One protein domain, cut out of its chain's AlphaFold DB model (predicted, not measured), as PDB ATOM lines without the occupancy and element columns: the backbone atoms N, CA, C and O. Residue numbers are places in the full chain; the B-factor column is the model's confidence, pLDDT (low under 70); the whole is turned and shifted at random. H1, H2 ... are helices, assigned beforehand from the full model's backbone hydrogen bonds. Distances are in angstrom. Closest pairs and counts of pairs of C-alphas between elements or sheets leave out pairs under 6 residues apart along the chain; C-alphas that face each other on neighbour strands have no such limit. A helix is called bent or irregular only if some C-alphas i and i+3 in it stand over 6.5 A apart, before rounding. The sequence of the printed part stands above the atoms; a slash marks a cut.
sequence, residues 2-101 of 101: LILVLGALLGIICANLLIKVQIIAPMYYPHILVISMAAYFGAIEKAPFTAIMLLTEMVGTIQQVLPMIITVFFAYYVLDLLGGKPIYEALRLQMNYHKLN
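This is residues 2 to 101 of the 101 residues of the protein "Chloride channel protein" of Lactobacillus gallinarum (UniProt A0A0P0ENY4). The longest helix, H2, runs through the core of a body of four helices, with H1 folded back along it as a hairpin and H3 and H4 packed on its later part, while H5 leads away as an arm. Residues 90 to 101, of which 90 to 99 belong to H5, stick out from this body and make much of the length. The printed part has 100 residues with five named helices, in the order H1 H2 H3 H4 H5, and no named strand; its class is all helix. It is only just loose, close to compact, with a radius of gyration of the C-alphas of 15.7 A, and it spans 56 by 27 by 24 A.

Begin with H2, residues 26 to 45, the hub, which touches the four other helices. It is irregular: C-alphas 27 and 30 are 7.5 A apart. H1, residues 2 to 20, touches it as a helical hairpin, opposite ways at a steep tilt of 38 degrees; the closest C-alphas are those of Gly 7 and Met 37, 4.3 A apart. H2 touches H3, residues 48 to 59, with residues 34 to 42 alone, in a second hairpin at a steep tilt of 40 degrees; the closest C-alphas are those of Gly 42 and Pro 48, 4.3 A apart. Residues 35 to 44 alone of H2 touch H4, residues 65 to 81, the same way at a steep tilt of 43 degrees, and the closest C-alphas, those of Ala 39 and Val 72, are 4.0 A apart. H2, H3 and H4 are an up and down bundle, each running against the one before it. H5, residues 87 to 99, and H2 only just touch, only at their ends, with 3 pairs of C-alphas within 8 A; the closest, those of Glu 45 and Ile 87, are 6.0 A apart. H1 is apart from H3, H4 and H5. In H1, H3, H4 and H5 every O i to N i+4 pair is within hydrogen-bond range; in H2, 14 of 16 are.

Find C-alpha 26 at (-40.840, 19.314, 14.207); from there H2 runs 30.2 A to C-alpha 45 at (-12.927, 9.220, 8.691). H1 measures 27.2 A from Leu 2 to Lys 20, H4 24.2 A from Val 65 to Leu 81, and H3 16.6 A from Pro 48 to Val 59. H5 runs 19.2 A and ends at C-alpha 99, (4.402, 7.257, -8.371).

The two C-alphas farthest apart are those of Gln 22 and Asn 101, 56.1 A. Without residues 90 to 101, the body spans 40 by 28 by 23 A. The printed part has no cut, and its four links are tight. The mean pLDDT of the printed part is 92.1; look at residues 99 to 101 for the values under 70.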
ATOM      1  N   LEU A   2     -17.186  20.687   3.782       89.69
ATOM      2  CA  LEU A   2     -18.098  20.058   2.798       89.69
ATOM      3  C   LEU A   2     -18.644  18.683   3.230       89.69
ATOM      4  O   LEU A   2     -19.818  18.399   3.017       89.69
ATOM      5  N   ILE A   3     -17.825  17.863   3.901       92.25
ATOM      6  CA  ILE A   3     -18.240  16.555   4.436       92.25
ATOM      7  C   ILE A   3     -19.420  16.685   5.421       92.25
ATOM      8  O   ILE A   3     -20.348  15.887   5.395       92.25
ATOM      9  N   LEU A   4     -19.428  17.750   6.230       92.69
ATOM     10  CA  LEU A   4     -20.481  18.031   7.205       92.69
ATOM     11  C   LEU A   4     -21.758  18.500   6.501       92.69
ATOM     12  O   LEU A   4     -22.847  18.102   6.893       92.69
ATOM     13  N   VAL A   5     -21.629  19.299   5.436       94.56
ATOM     14  CA  VAL A   5     -22.773  19.757   4.627       94.56
ATOM     15  C   VAL A   5     -23.473  18.580   3.945       94.56
ATOM     16  O   VAL A   5     -24.699  18.528   3.931       94.56
ATOM     17  N   LEU A   6     -22.718  17.604   3.430       95.06
ATOM     18  CA  LEU A   6     -23.289  16.378   2.861       95.06
ATOM     19  C   LEU A   6     -24.058  15.568   3.913       95.06
ATOM     20  O   LEU A   6     -25.194  15.166   3.664       95.06
ATOM     21  N   GLY A   7     -23.485  15.401   5.107       94.81
ATOM     22  CA  GLY A   7     -24.177  14.765   6.231       94.81
ATOM     23  C   GLY A   7     -25.447  15.518   6.648       94.81
ATOM     24  O   GLY A   7     -26.484  14.900   6.885       94.81
ATOM     25  N   ALA A   8     -25.401  16.853   6.663       95.25
ATOM     26  CA  ALA A   8     -26.562  17.690   6.943       95.25
ATOM     27  C   ALA A   8     -27.661  17.499   5.890       95.25
ATOM     28  O   ALA A   8     -28.810  17.287   6.255       95.25
ATOM     29  N   LEU A   9     -27.325  17.511   4.597       96.31
ATOM     30  CA  LEU A   9     -28.286  17.301   3.509       96.31
ATOM     31  C   LEU A   9     -28.999  15.949   3.620       96.31
ATOM     32  O   LEU A   9     -30.224  15.891   3.501       96.31
ATOM     33  N   LEU A  10     -28.259  14.876   3.915       95.38
ATOM     34  CA  LEU A  10     -28.846  13.559   4.177       95.38
ATOM     35  C   LEU A  10     -29.776  13.594   5.400       95.38
ATOM     36  O   LEU A  10     -30.895  13.078   5.349       95.38
ATOM     37  N   GLY A  11     -29.351  14.272   6.468       95.31
ATOM     38  CA  GLY A  11     -30.158  14.494   7.666       95.31
ATOM     39  C   GLY A  11     -31.445  15.274   7.398       95.31
ATOM     40  O   GLY A  11     -32.487  14.911   7.929       95.31
ATOM     41  N   ILE A  12     -31.410  16.295   6.537       96.19
ATOM     42  CA  ILE A  12     -32.581  17.094   6.136       96.19
ATOM     43  C   ILE A  12     -33.605  16.218   5.422       96.19
ATOM     44  O   ILE A  12     -34.797  16.289   5.726       96.19
ATOM     45  N   ILE A  13     -33.154  15.396   4.473       96.25
ATOM     46  CA  ILE A  13     -34.037  14.492   3.727       96.25
ATOM     47  C   ILE A  13     -34.695  13.503   4.698       96.25
ATOM     48  O   ILE A  13     -35.916  13.347   4.682       96.25
ATOM     49  N   CYS A  14     -33.902  12.904   5.588       94.69
ATOM     50  CA  CYS A  14     -34.380  11.976   6.608       94.69
ATOM     51  C   CYS A  14     -35.379  12.648   7.568       94.69
ATOM     52  O   CYS A  14     -36.518  12.204   7.694       94.69
ATOM     53  N   ALA A  15     -35.010  13.776   8.175       95.44
ATOM     54  CA  ALA A  15     -35.841  14.499   9.135       95.44
ATOM     55  C   ALA A  15     -37.192  14.917   8.539       95.44
ATOM     56  O   ALA A  15     -38.229  14.710   9.166       95.44
ATOM     57  N   ASN A  16     -37.205  15.452   7.313       95.19
ATOM     58  CA  ASN A  16     -38.449  15.825   6.636       95.19
ATOM     59  C   ASN A  16     -39.365  14.623   6.401       95.19
ATOM     60  O   ASN A  16     -40.583  14.742   6.532       95.19
ATOM     61  N   LEU A  17     -38.794  13.466   6.066       95.56
ATOM     62  CA  LEU A  17     -39.557  12.241   5.863       95.56
ATOM     63  C   LEU A  17     -40.156  11.754   7.191       95.56
ATOM     64  O   LEU A  17     -41.352  11.483   7.249       95.56
ATOM     65  N   LEU A  18     -39.383  11.756   8.282       94.38
ATOM     66  CA  LEU A  18     -39.875  11.345   9.602       94.38
ATOM     67  C   LEU A  18     -40.931  12.300  10.182       94.38
ATOM     68  O   LEU A  18     -41.887  11.840  10.807       94.38
ATOM     69  N   ILE A  19     -40.801  13.609   9.947       95.31
ATOM     70  CA  ILE A  19     -41.800  14.606  10.365       95.31
ATOM     71  C   ILE A  19     -43.099  14.437   9.567       95.31
ATOM     72  O   ILE A  19     -44.182  14.464  10.150       95.31
ATOM     73  N   LYS A  20     -43.016  14.210   8.246       94.06
ATOM     74  CA  LYS A  20     -44.201  13.961   7.404       94.06
ATOM     75  C   LYS A  20     -44.976  12.716   7.832       94.06
ATOM     76  O   LYS A  20     -46.200  12.725   7.782       94.06
ATOM     77  N   VAL A  21     -44.271  11.673   8.268       95.06
ATOM     78  CA  VAL A  21     -44.862  10.417   8.762       95.06
ATOM     79  C   VAL A  21     -45.320  10.535  10.231       95.06
ATOM     80  O   VAL A  21     -45.853   9.585  10.786       95.06
ATOM     81  N   GLN A  22     -45.164  11.707  10.865       92.12
ATOM     82  CA  GLN A  22     -45.534  11.978  12.264       92.12
ATOM     83  C   GLN A  22     -44.796  11.108  13.299       92.12
ATOM     84  O   GLN A  22     -45.260  10.942  14.424       92.12
ATOM     85  N   ILE A  23     -43.615  10.587  12.954       92.88
ATOM     86  CA  ILE A  23     -42.778   9.813  13.889       92.88
ATOM     87  C   ILE A  23     -42.109  10.746  14.903       92.88
ATOM     88  O   ILE A  23     -41.889  10.373  16.053       92.88
ATOM     89  N   ILE A  24     -41.764  11.965  14.474       90.94
ATOM     90  CA  ILE A  24     -41.008  12.923  15.280       90.94
ATOM     91  C   ILE A  24     -41.664  14.300  15.200       90.94
ATOM     92  O   ILE A  24     -42.071  14.748  14.126       90.94
ATOM     93  N   ALA A  25     -41.722  14.998  16.337       93.56
ATOM     94  CA  ALA A  25     -42.171  16.381  16.383       93.56
ATOM     95  C   ALA A  25     -41.189  17.317  15.640       93.56
ATOM     96  O   ALA A  25     -39.970  17.148  15.767       93.56
ATOM     97  N   PRO A  26     -41.681  18.363  14.944       92.00
ATOM     98  CA  PRO A  26     -40.840  19.314  14.207       92.00
ATOM     99  C   PRO A  26     -39.761  19.997  15.057       92.00
ATOM    100  O   PRO A  26     -38.711  20.371  14.540       92.00
ATOM    101  N   MET A  27     -39.981  20.114  16.371       93.25
ATOM    102  CA  MET A  27     -39.018  20.677  17.322       93.25
ATOM    103  C   MET A  27     -37.672  19.932  17.337       93.25
ATOM    104  O   MET A  27     -36.643  20.538  17.621       93.25
ATOM    105  N   TYR A  28     -37.651  18.640  16.994       91.69
ATOM    106  CA  TYR A  28     -36.428  17.831  16.990       91.69
ATOM    107  C   TYR A  28     -35.632  17.894  15.683       91.69
ATOM    108  O   TYR A  28     -34.543  17.325  15.602       91.69
ATOM    109  N   TYR A  29     -36.124  18.611  14.672       93.31
ATOM    110  CA  TYR A  29     -35.445  18.792  13.389       93.31
ATOM    111  C   TYR A  29     -33.948  19.175  13.500       93.31
ATOM    112  O   TYR A  29     -33.123  18.471  12.910       93.31
ATOM    113  N   PRO A  30     -33.543  20.206  14.276       91.69
ATOM    114  CA  PRO A  30     -32.129  20.572  14.405       91.69
ATOM    115  C   PRO A  30     -31.281  19.483  15.077       91.69
ATOM    116  O   PRO A  30     -30.109  19.328  14.740       91.69
ATOM    117  N   HIS A  31     -31.862  18.683  15.977       92.12
ATOM    118  CA  HIS A  31     -31.145  17.581  16.617       92.12
ATOM    119  C   HIS A  31     -30.801  16.480  15.607       92.12
ATOM    120  O   HIS A  31     -29.660  16.025  15.573       92.12
ATOM    121  N   ILE A  32     -31.744  16.096  14.740       93.00
ATOM    122  CA  ILE A  32     -31.510  15.086  13.690       93.00
ATOM    123  C   ILE A  32     -30.431  15.555  12.712       93.00
ATOM    124  O   ILE A  32     -29.574  14.769  12.303       93.00
ATOM    125  N   LEU A  33     -30.453  16.841  12.365       94.31
ATOM    126  CA  LEU A  33     -29.447  17.490  11.530       94.31
ATOM    127  C   LEU A  33     -28.036  17.321  12.103       94.31
ATOM    128  O   LEU A  33     -27.174  16.745  11.441       94.31
ATOM    129  N   VAL A  34     -27.820  17.757  13.348       93.88
ATOM    130  CA  VAL A  34     -26.518  17.670  14.032       93.88
ATOM    131  C   VAL A  34     -26.049  16.221  14.153       93.88
ATOM    132  O   VAL A  34     -24.897  15.909  13.853       93.88
ATOM    133  N   ILE A  35     -26.956  15.321  14.532       95.19
ATOM    134  CA  ILE A  35     -26.658  13.895  14.665       95.19
ATOM    135  C   ILE A  35     -26.209  13.299  13.322       95.19
ATOM    136  O   ILE A  35     -25.214  12.578  13.264       95.19
ATOM    137  N   SER A  36     -26.890  13.644  12.228       95.81
ATOM    138  CA  SER A  36     -26.552  13.159  10.881       95.81
ATOM    139  C   SER A  36     -25.204  13.697  10.394       95.81
ATOM    140  O   SER A  36     -24.432  12.966   9.774       95.81
ATOM    141  N   MET A  37     -24.885  14.956  10.718       95.75
ATOM    142  CA  MET A  37     -23.575  15.552  10.435       95.75
ATOM    143  C   MET A  37     -22.451  14.792  11.144       95.75
ATOM    144  O   MET A  37     -21.462  14.434  10.501       95.75
ATOM    145  N   ALA A  38     -22.618  14.515  12.443       95.75
ATOM    146  CA  ALA A  38     -21.647  13.763  13.234       95.75
ATOM    147  C   ALA A  38     -21.472  12.335  12.700       95.75
ATOM    148  O   ALA A  38     -20.343  11.889  12.498       95.75
ATOM    149  N   ALA A  39     -22.578  11.632  12.439       96.31
ATOM    150  CA  ALA A  39     -22.568  10.239  11.997       96.31
ATOM    151  C   ALA A  39     -21.858  10.060  10.650       96.31
ATOM    152  O   ALA A  39     -21.005   9.183  10.514       96.31
ATOM    153  N   TYR A  40     -22.160  10.921   9.674       95.38
ATOM    154  CA  TYR A  40     -21.526  10.872   8.356       95.38
ATOM    155  C   TYR A  40     -20.018  11.133   8.442       95.38
ATOM    156  O   TYR A  40     -19.214  10.396   7.873       95.38
ATOM    157  N   PHE A  41     -19.630  12.160   9.201       95.38
ATOM    158  CA  PHE A  41     -18.232  12.524   9.389       95.38
ATOM    159  C   PHE A  41     -17.440  11.429  10.124       95.38
ATOM    160  O   PHE A  41     -16.395  10.992   9.640       95.38
ATOM    161  N   GLY A  42     -17.973  10.923  11.240       95.38
ATOM    162  CA  GLY A  42     -17.317   9.899  12.053       95.38
ATOM    163  C   GLY A  42     -17.171   8.553  11.346       95.38
ATOM    164  O   GLY A  42     -16.148   7.888  11.518       95.38
ATOM    165  N   ALA A  43     -18.144   8.168  10.513       95.62
ATOM    166  CA  ALA A  43     -18.053   6.948   9.718       95.62
ATOM    167  C   ALA A  43     -16.955   7.055   8.647       95.62
ATOM    168  O   ALA A  43     -16.073   6.202   8.592       95.62
ATOM    169  N   ILE A  44     -16.952   8.116   7.833       93.69
ATOM    170  CA  ILE A  44     -16.032   8.251   6.687       93.69
ATOM    171  C   ILE A  44     -14.567   8.348   7.110       93.69
ATOM    172  O   ILE A  44     -13.689   7.757   6.474       93.69
ATOM    173  N   GLU A  45     -14.290   9.094   8.177       93.25
ATOM    174  CA  GLU A  45     -12.927   9.220   8.691       93.25
ATOM    175  C   GLU A  45     -12.502   8.018   9.536       93.25
ATOM    176  O   GLU A  45     -11.324   7.898   9.864       93.25
ATOM    177  N   LYS A  46     -13.438   7.123   9.888       93.44
ATOM    178  CA  LYS A  46     -13.235   6.084  10.905       93.44
ATOM    179  C   LYS A  46     -12.699   6.654  12.233       93.44
ATOM    180  O   LYS A  46     -11.968   5.985  12.957       93.44
ATOM    181  N   ALA A  47     -13.098   7.884  12.568       94.00
ATOM    182  CA  ALA A  47     -12.665   8.635  13.748       94.00
ATOM    183  C   ALA A  47     -13.883   9.103  14.581       94.00
ATOM    184  O   ALA A  47     -14.191  10.298  14.641       94.00
ATOM    185  N   PRO A  48     -14.617   8.173  15.223       94.25
ATOM    186  CA  PRO A  48     -15.917   8.462  15.832       94.25
ATOM    187  C   PRO A  48     -15.840   9.473  16.986       94.25
ATOM    188  O   PRO A  48     -16.647  10.398  17.050       94.25
ATOM    189  N   PHE A  49     -14.851   9.347  17.874       95.12
ATOM    190  CA  PHE A  49     -14.692  10.263  19.011       95.12
ATOM    191  C   PHE A  49     -14.346  11.686  18.572       95.12
ATOM    192  O   PHE A  49     -14.924  12.642  19.085       95.12
ATOM    193  N   THR A  50     -13.460  11.824  17.583       94.56
ATOM    194  CA  THR A  50     -13.084  13.121  17.009       94.56
ATOM    195  C   THR A  50     -14.294  13.817  16.397       94.56
ATOM    196  O   THR A  50     -14.503  15.003  16.631       94.56
ATOM    197  N   ALA A  51     -15.142  13.073  15.680       94.44
ATOM    198  CA  ALA A  51     -16.379  13.604  15.123       94.44
ATOM    199  C   ALA A  51     -17.333  14.135  16.198       94.44
ATOM    200  O   ALA A  51     -17.826  15.256  16.087       94.44
ATOM    201  N   ILE A  52     -17.565  13.359  17.256       95.00
ATOM    202  CA  ILE A  52     -18.477  13.747  18.339       95.00
ATOM    203  C   ILE A  52     -17.951  14.984  19.074       95.00
ATOM    204  O   ILE A  52     -18.722  15.907  19.332       95.00
ATOM    205  N   MET A  53     -16.651  15.031  19.376       94.69
ATOM    206  CA  MET A  53     -16.028  16.174  20.046       94.69
ATOM    207  C   MET A  53     -16.140  17.448  19.199       94.69
ATOM    208  O   MET A  53     -16.657  18.450  19.687       94.69
ATOM    209  N   LEU A  54     -15.772  17.386  17.915       93.88
ATOM    210  CA  LEU A  54     -15.838  18.533  17.006       93.88
ATOM    211  C   LEU A  54     -17.265  19.059  16.817       93.88
ATOM    212  O   LEU A  54     -17.479  20.269  16.824       93.88
ATOM    213  N   LEU A  55     -18.261  18.179  16.662       93.06
ATOM    214  CA  LEU A  55     -19.650  18.634  16.536       93.06
ATOM    215  C   LEU A  55     -20.174  19.233  17.841       93.06
ATOM    216  O   LEU A  55     -20.893  20.229  17.806       93.06
ATOM    217  N   THR A  56     -19.784  18.671  18.983       93.56
ATOM    218  CA  THR A  56     -20.139  19.230  20.292       93.56
ATOM    219  C   THR A  56     -19.559  20.637  20.462       93.56
ATOM    220  O   THR A  56     -20.262  21.533  20.926       93.56
ATOM    221  N   GLU A  57     -18.320  20.865  20.017       94.31
ATOM    222  CA  GLU A  57     -17.692  22.193  20.005       94.31
ATOM    223  C   GLU A  57     -18.413  23.176  19.070       94.31
ATOM    224  O   GLU A  57     -18.674  24.311  19.461       94.31
ATOM    225  N   MET A  58     -18.790  22.749  17.859       92.75
ATOM    226  CA  MET A  58     -19.470  23.617  16.883       92.75
ATOM    227  C   MET A  58     -20.899  23.992  17.291       92.75
ATOM    228  O   MET A  58     -21.367  25.079  16.956       92.75
ATOM    229  N   VAL A  59     -21.608  23.094  17.979       91.25
ATOM    230  CA  VAL A  59     -23.007  23.303  18.388       91.25
ATOM    231  C   VAL A  59     -23.101  23.986  19.757       91.25
ATOM    232  O   VAL A  59     -24.109  24.624  20.056       91.25
ATOM    233  N   GLY A  60     -22.059  23.888  20.588       89.25
ATOM    234  CA  GLY A  60     -21.979  24.578  21.878       89.25
ATOM    235  C   GLY A  60     -22.876  23.989  22.974       89.25
ATOM    236  O   GLY A  60     -23.118  24.641  23.987       89.25
ATOM    237  N   THR A  61     -23.390  22.768  22.795       89.25
ATOM    238  CA  THR A  61     -24.185  22.058  23.811       89.25
ATOM    239  C   THR A  61     -23.911  20.559  23.789       89.25
ATOM    240  O   THR A  61     -23.660  19.965  22.745       89.25
ATOM    241  N   ILE A  62     -23.998  19.936  24.964       90.19
ATOM    242  CA  ILE A  62     -23.743  18.507  25.184       90.19
ATOM    243  C   ILE A  62     -25.014  17.647  25.175       90.19
ATOM    244  O   ILE A  62     -24.940  16.425  25.278       90.19
ATOM    245  N   GLN A  63     -26.198  18.255  25.047       88.81
ATOM    246  CA  GLN A  63     -27.476  17.540  25.158       88.81
ATOM    247  C   GLN A  63     -27.643  16.422  24.116       88.81
ATOM    248  O   GLN A  63     -28.306  15.427  24.395       88.81
ATOM    249  N   GLN A  64     -27.041  16.561  22.927       89.44
ATOM    250  CA  GLN A  64     -27.156  15.555  21.864       89.44
ATOM    251  C   GLN A  64     -25.998  14.545  21.847       89.44
ATOM    252  O   GLN A  64     -25.951  13.696  20.961       89.44
ATOM    253  N   VAL A  65     -25.065  14.595  22.805       93.56
ATOM    254  CA  VAL A  65     -23.855  13.750  22.779       93.56
ATOM    255  C   VAL A  65     -24.200  12.267  22.824       93.56
ATOM    256  O   VAL A  65     -23.682  11.498  22.021       93.56
ATOM    257  N   LEU A  66     -25.120  11.861  23.700       94.69
ATOM    258  CA  LEU A  66     -25.539  10.462  23.799       94.69
ATOM    259  C   LEU A  66     -26.128   9.919  22.477       94.69
ATOM    260  O   LEU A  66     -25.632   8.901  21.990       94.69
ATOM    261  N   PRO A  67     -27.133  10.565  21.847       93.38
ATOM    262  CA  PRO A  67     -27.636  10.092  20.560       93.38
ATOM    263  C   PRO A  67     -26.599  10.200  19.429       93.38
ATOM    264  O   PRO A  67     -26.601   9.350  18.535       93.38
ATOM    265  N   MET A  68     -25.674  11.169  19.472       95.12
ATOM    266  CA  MET A  68     -24.543  11.220  18.536       95.12
ATOM    267  C   MET A  68     -23.632   9.999  18.682       95.12
ATOM    268  O   MET A  68     -23.312   9.376  17.679       95.12
ATOM    269  N   ILE A  69     -23.265   9.603  19.906       96.25
ATOM    270  CA  ILE A  69     -22.449   8.403  20.149       96.25
ATOM    271  C   ILE A  69     -23.101   7.189  19.484       96.25
ATOM    272  O   ILE A  69     -22.484   6.535  18.648       96.25
ATOM    273  N   ILE A  70     -24.368   6.920  19.798       96.69
ATOM    274  CA  ILE A  70     -25.067   5.726  19.305       96.69
ATOM    275  C   ILE A  70     -25.085   5.689  17.772       96.69
ATOM    276  O   ILE A  70     -24.740   4.679  17.162       96.69
ATOM    277  N   THR A  71     -25.456   6.799  17.140       96.38
ATOM    278  CA  THR A  71     -25.592   6.877  15.677       96.38
ATOM    279  C   THR A  71     -24.253   6.861  14.947       96.38
ATOM    280  O   THR A  71     -24.140   6.199  13.919       96.38
ATOM    281  N   VAL A  72     -23.226   7.530  15.477       96.81
ATOM    282  CA  VAL A  72     -21.871   7.539  14.907       96.81
ATOM    283  C   VAL A  72     -21.260   6.143  14.956       96.81
ATOM    284  O   VAL A  72     -20.731   5.679  13.949       96.81
ATOM    285  N   PHE A  73     -21.362   5.446  16.091       96.94
ATOM    286  CA  PHE A  73     -20.859   4.077  16.204       96.94
ATOM    287  C   PHE A  73     -21.643   3.102  15.331       96.94
ATOM    288  O   PHE A  73     -21.043   2.231  14.704       96.94
ATOM    289  N   PHE A  74     -22.962   3.269  15.230       97.44
ATOM    290  CA  PHE A  74     -23.771   2.467  14.322       97.44
ATOM    291  C   PHE A  74     -23.352   2.677  12.861       97.44
ATOM    292  O   PHE A  74     -23.102   1.710  12.148       97.44
ATOM    293  N   ALA A  75     -23.196   3.929  12.422       96.38
ATOM    294  CA  ALA A  75     -22.751   4.254  11.068       96.38
ATOM    295  C   ALA A  75     -21.331   3.737  10.785       96.38
ATOM    296  O   ALA A  75     -21.082   3.174   9.719       96.38
ATOM    297  N   TYR A  76     -20.419   3.877  11.752       96.00
ATOM    298  CA  TYR A  76     -19.074   3.312  11.691       96.00
ATOM    299  C   TYR A  76     -19.113   1.794  11.497       96.00
ATOM    300  O   TYR A  76     -18.455   1.269  10.601       96.00
ATOM    301  N   TYR A  77     -19.912   1.092  12.305       96.25
ATOM    302  CA  TYR A  77     -20.016  -0.362  12.248       96.25
ATOM    303  C   TYR A  77     -20.615  -0.842  10.924       96.25
ATOM    304  O   TYR A  77     -20.086  -1.757  10.302       96.25
ATOM    305  N   VAL A  78     -21.672  -0.178  10.445       96.56
ATOM    306  CA  VAL A  78     -22.262  -0.457   9.128       96.56
ATOM    307  C   VAL A  78     -21.221  -0.277   8.023       96.56
ATOM    308  O   VAL A  78     -21.069  -1.159   7.182       96.56
ATOM    309  N   LEU A  79     -20.459   0.821   8.039       95.50
ATOM    310  CA  LEU A  79     -19.405   1.051   7.052       95.50
ATOM    311  C   LEU A  79     -18.319  -0.034   7.098       95.50
ATOM    312  O   LEU A  79     -17.818  -0.439   6.048       95.50
ATOM    313  N   ASP A  80     -17.968  -0.507   8.291       94.62
ATOM    314  CA  ASP A  80     -16.981  -1.571   8.475       94.62
ATOM    315  C   ASP A  80     -17.468  -2.907   7.897       94.62
ATOM    316  O   ASP A  80     -16.725  -3.570   7.173       94.62
ATOM    317  N   LEU A  81     -18.746  -3.250   8.099       96.44
ATOM    318  CA  LEU A  81     -19.377  -4.427   7.486       96.44
ATOM    319  C   LEU A  81     -19.386  -4.366   5.953       96.44
ATOM    320  O   LEU A  81     -19.222  -5.384   5.287       96.44
ATOM    321  N   LEU A  82     -19.555  -3.169   5.391       95.94
ATOM    322  CA  LEU A  82     -19.481  -2.919   3.948       95.94
ATOM    323  C   LEU A  82     -18.037  -2.916   3.406       95.94
ATOM    324  O   LEU A  82     -17.834  -2.715   2.209       95.94
ATOM    325  N   GLY A  83     -17.026  -3.133   4.256       92.12
ATOM    326  CA  GLY A  83     -15.614  -3.136   3.866       92.12
ATOM    327  C   GLY A  83     -15.054  -1.743   3.568       92.12
ATOM    328  O   GLY A  83     -14.038  -1.616   2.878       92.12
ATOM    329  N   GLY A  84     -15.707  -0.686   4.060       90.25
ATOM    330  CA  GLY A  84     -15.254   0.688   3.882       90.25
ATOM    331  C   GLY A  84     -13.894   0.926   4.541       90.25
ATOM    332  O   GLY A  84     -13.608   0.416   5.624       90.25
ATOM    333  N   LYS A  85     -13.042   1.722   3.892       90.81
ATOM    334  CA  LYS A  85     -11.723   2.129   4.404       90.81
ATOM    335  C   LYS A  85     -11.732   3.620   4.750       90.81
ATOM    336  O   LYS A  85     -12.494   4.357   4.123       90.81
ATOM    337  N   PRO A  86     -10.893   4.079   5.698       91.69
ATOM    338  CA  PRO A  86     -10.741   5.504   5.964       91.69
ATOM    339  C   PRO A  86     -10.397   6.258   4.679       91.69
ATOM    340  O   PRO A  86      -9.529   5.835   3.908       91.69
ATOM    341  N   ILE A  87     -11.054   7.395   4.451       90.75
ATOM    342  CA  ILE A  87     -10.901   8.143   3.197       90.75
ATOM    343  C   ILE A  87      -9.452   8.566   2.922       90.75
ATOM    344  O   ILE A  87      -8.974   8.463   1.792       90.75
ATOM    345  N   TYR A  88      -8.717   8.970   3.960       88.69
ATOM    346  CA  TYR A  88      -7.319   9.375   3.824       88.69
ATOM    347  C   TYR A  88      -6.398   8.199   3.482       88.69
ATOM    348  O   TYR A  88      -5.427   8.373   2.745       88.69
ATOM    349  N   GLU A  89      -6.711   6.987   3.951       89.50
ATOM    350  CA  GLU A  89      -5.964   5.792   3.556       89.50
ATOM    351  C   GLU A  89      -6.207   5.446   2.089       89.50
ATOM    352  O   GLU A  89      -5.254   5.165   1.360       89.50
ATOM    353  N   ALA A  90      -7.465   5.506   1.644       89.69
ATOM    354  CA  ALA A  90      -7.825   5.264   0.250       89.69
ATOM    355  C   ALA A  90      -7.123   6.256  -0.693       89.69
ATOM    356  O   ALA A  90      -6.517   5.841  -1.683       89.69
ATOM    357  N   LEU A  91      -7.124   7.546  -0.343       90.12
ATOM    358  CA  LEU A  91      -6.447   8.582  -1.120       90.12
ATOM    359  C   LEU A  91      -4.925   8.374  -1.150       90.12
ATOM    360  O   LEU A  91      -4.304   8.469  -2.211       90.12
ATOM    361  N   ARG A  92      -4.316   8.025  -0.008       92.06
ATOM    362  CA  ARG A  92      -2.877   7.731   0.072       92.06
ATOM    363  C   ARG A  92      -2.480   6.573  -0.842       92.06
ATOM    364  O   ARG A  92      -1.451   6.652  -1.511       92.06
ATOM    365  N   LEU A  93      -3.278   5.506  -0.873       90.94
ATOM    366  CA  LEU A  93      -3.024   4.368  -1.755       90.94
ATOM    367  C   LEU A  93      -3.054   4.803  -3.224       90.94
ATOM    368  O   LEU A  93      -2.112   4.501  -3.951       90.94
ATOM    369  N   GLN A  94      -4.068   5.570  -3.640       89.62
ATOM    370  CA  GLN A  94      -4.172   6.072  -5.016       89.62
ATOM    371  C   GLN A  94      -2.993   6.962  -5.429       89.62
ATOM    372  O   GLN A  94      -2.481   6.823  -6.537       89.62
ATOM    373  N   MET A  95      -2.511   7.833  -4.539       90.69
ATOM    374  CA  MET A  95      -1.329   8.655  -4.820       90.69
ATOM    375  C   MET A  95      -0.053   7.825  -5.001       90.69
ATOM    376  O   MET A  95       0.759   8.142  -5.868       90.69
ATOM    377  N   ASN A  96       0.136   6.763  -4.209       84.88
ATOM    378  CA  ASN A  96       1.292   5.875  -4.368       84.88
ATOM    379  C   ASN A  96       1.254   5.104  -5.694       84.88
ATOM    380  O   ASN A  96       2.306   4.926  -6.303       84.88
ATOM    381  N   TYR A  97       0.072   4.711  -6.182       73.06
ATOM    382  CA  TYR A  97      -0.061   4.107  -7.514       73.06
ATOM    383  C   TYR A  97       0.426   5.040  -8.633       73.06
ATOM    384  O   TYR A  97       1.024   4.570  -9.592       73.06
ATOM    385  N   HIS A  98       0.237   6.356  -8.500       72.00
ATOM    386  CA  HIS A  98       0.694   7.322  -9.503       72.00
ATOM    387  C   HIS A  98       2.212   7.568  -9.490       72.00
ATOM    388  O   HIS A  98       2.738   8.119 -10.444       72.00
ATOM    389  N   LYS A  99       2.929   7.180  -8.424       63.75
ATOM    390  CA  LYS A  99       4.402   7.257  -8.371       63.75
ATOM    391  C   LYS A  99       5.105   6.023  -8.945       63.75
ATOM    392  O   LYS A  99       6.320   6.055  -9.108       63.75
ATOM    393  N   LEU A 100       4.372   4.929  -9.153       61.78
ATOM    394  CA  LEU A 100       4.901   3.654  -9.654       61.78
ATOM    395  C   LEU A 100       4.690   3.468 -11.168       61.78
ATOM    396  O   LEU A 100       5.193   2.491 -11.718       61.78
ATOM    397  N   ASN A 101       3.984   4.403 -11.812       50.47
ATOM    398  CA  ASN A 101       3.869   4.556 -13.265       50.47
ATOM    399  C   ASN A 101       4.638   5.802 -13.711       50.47
ATOM    400  O   ASN A 101       5.061   5.823 -14.885       50.47
TER     401      ASN A 101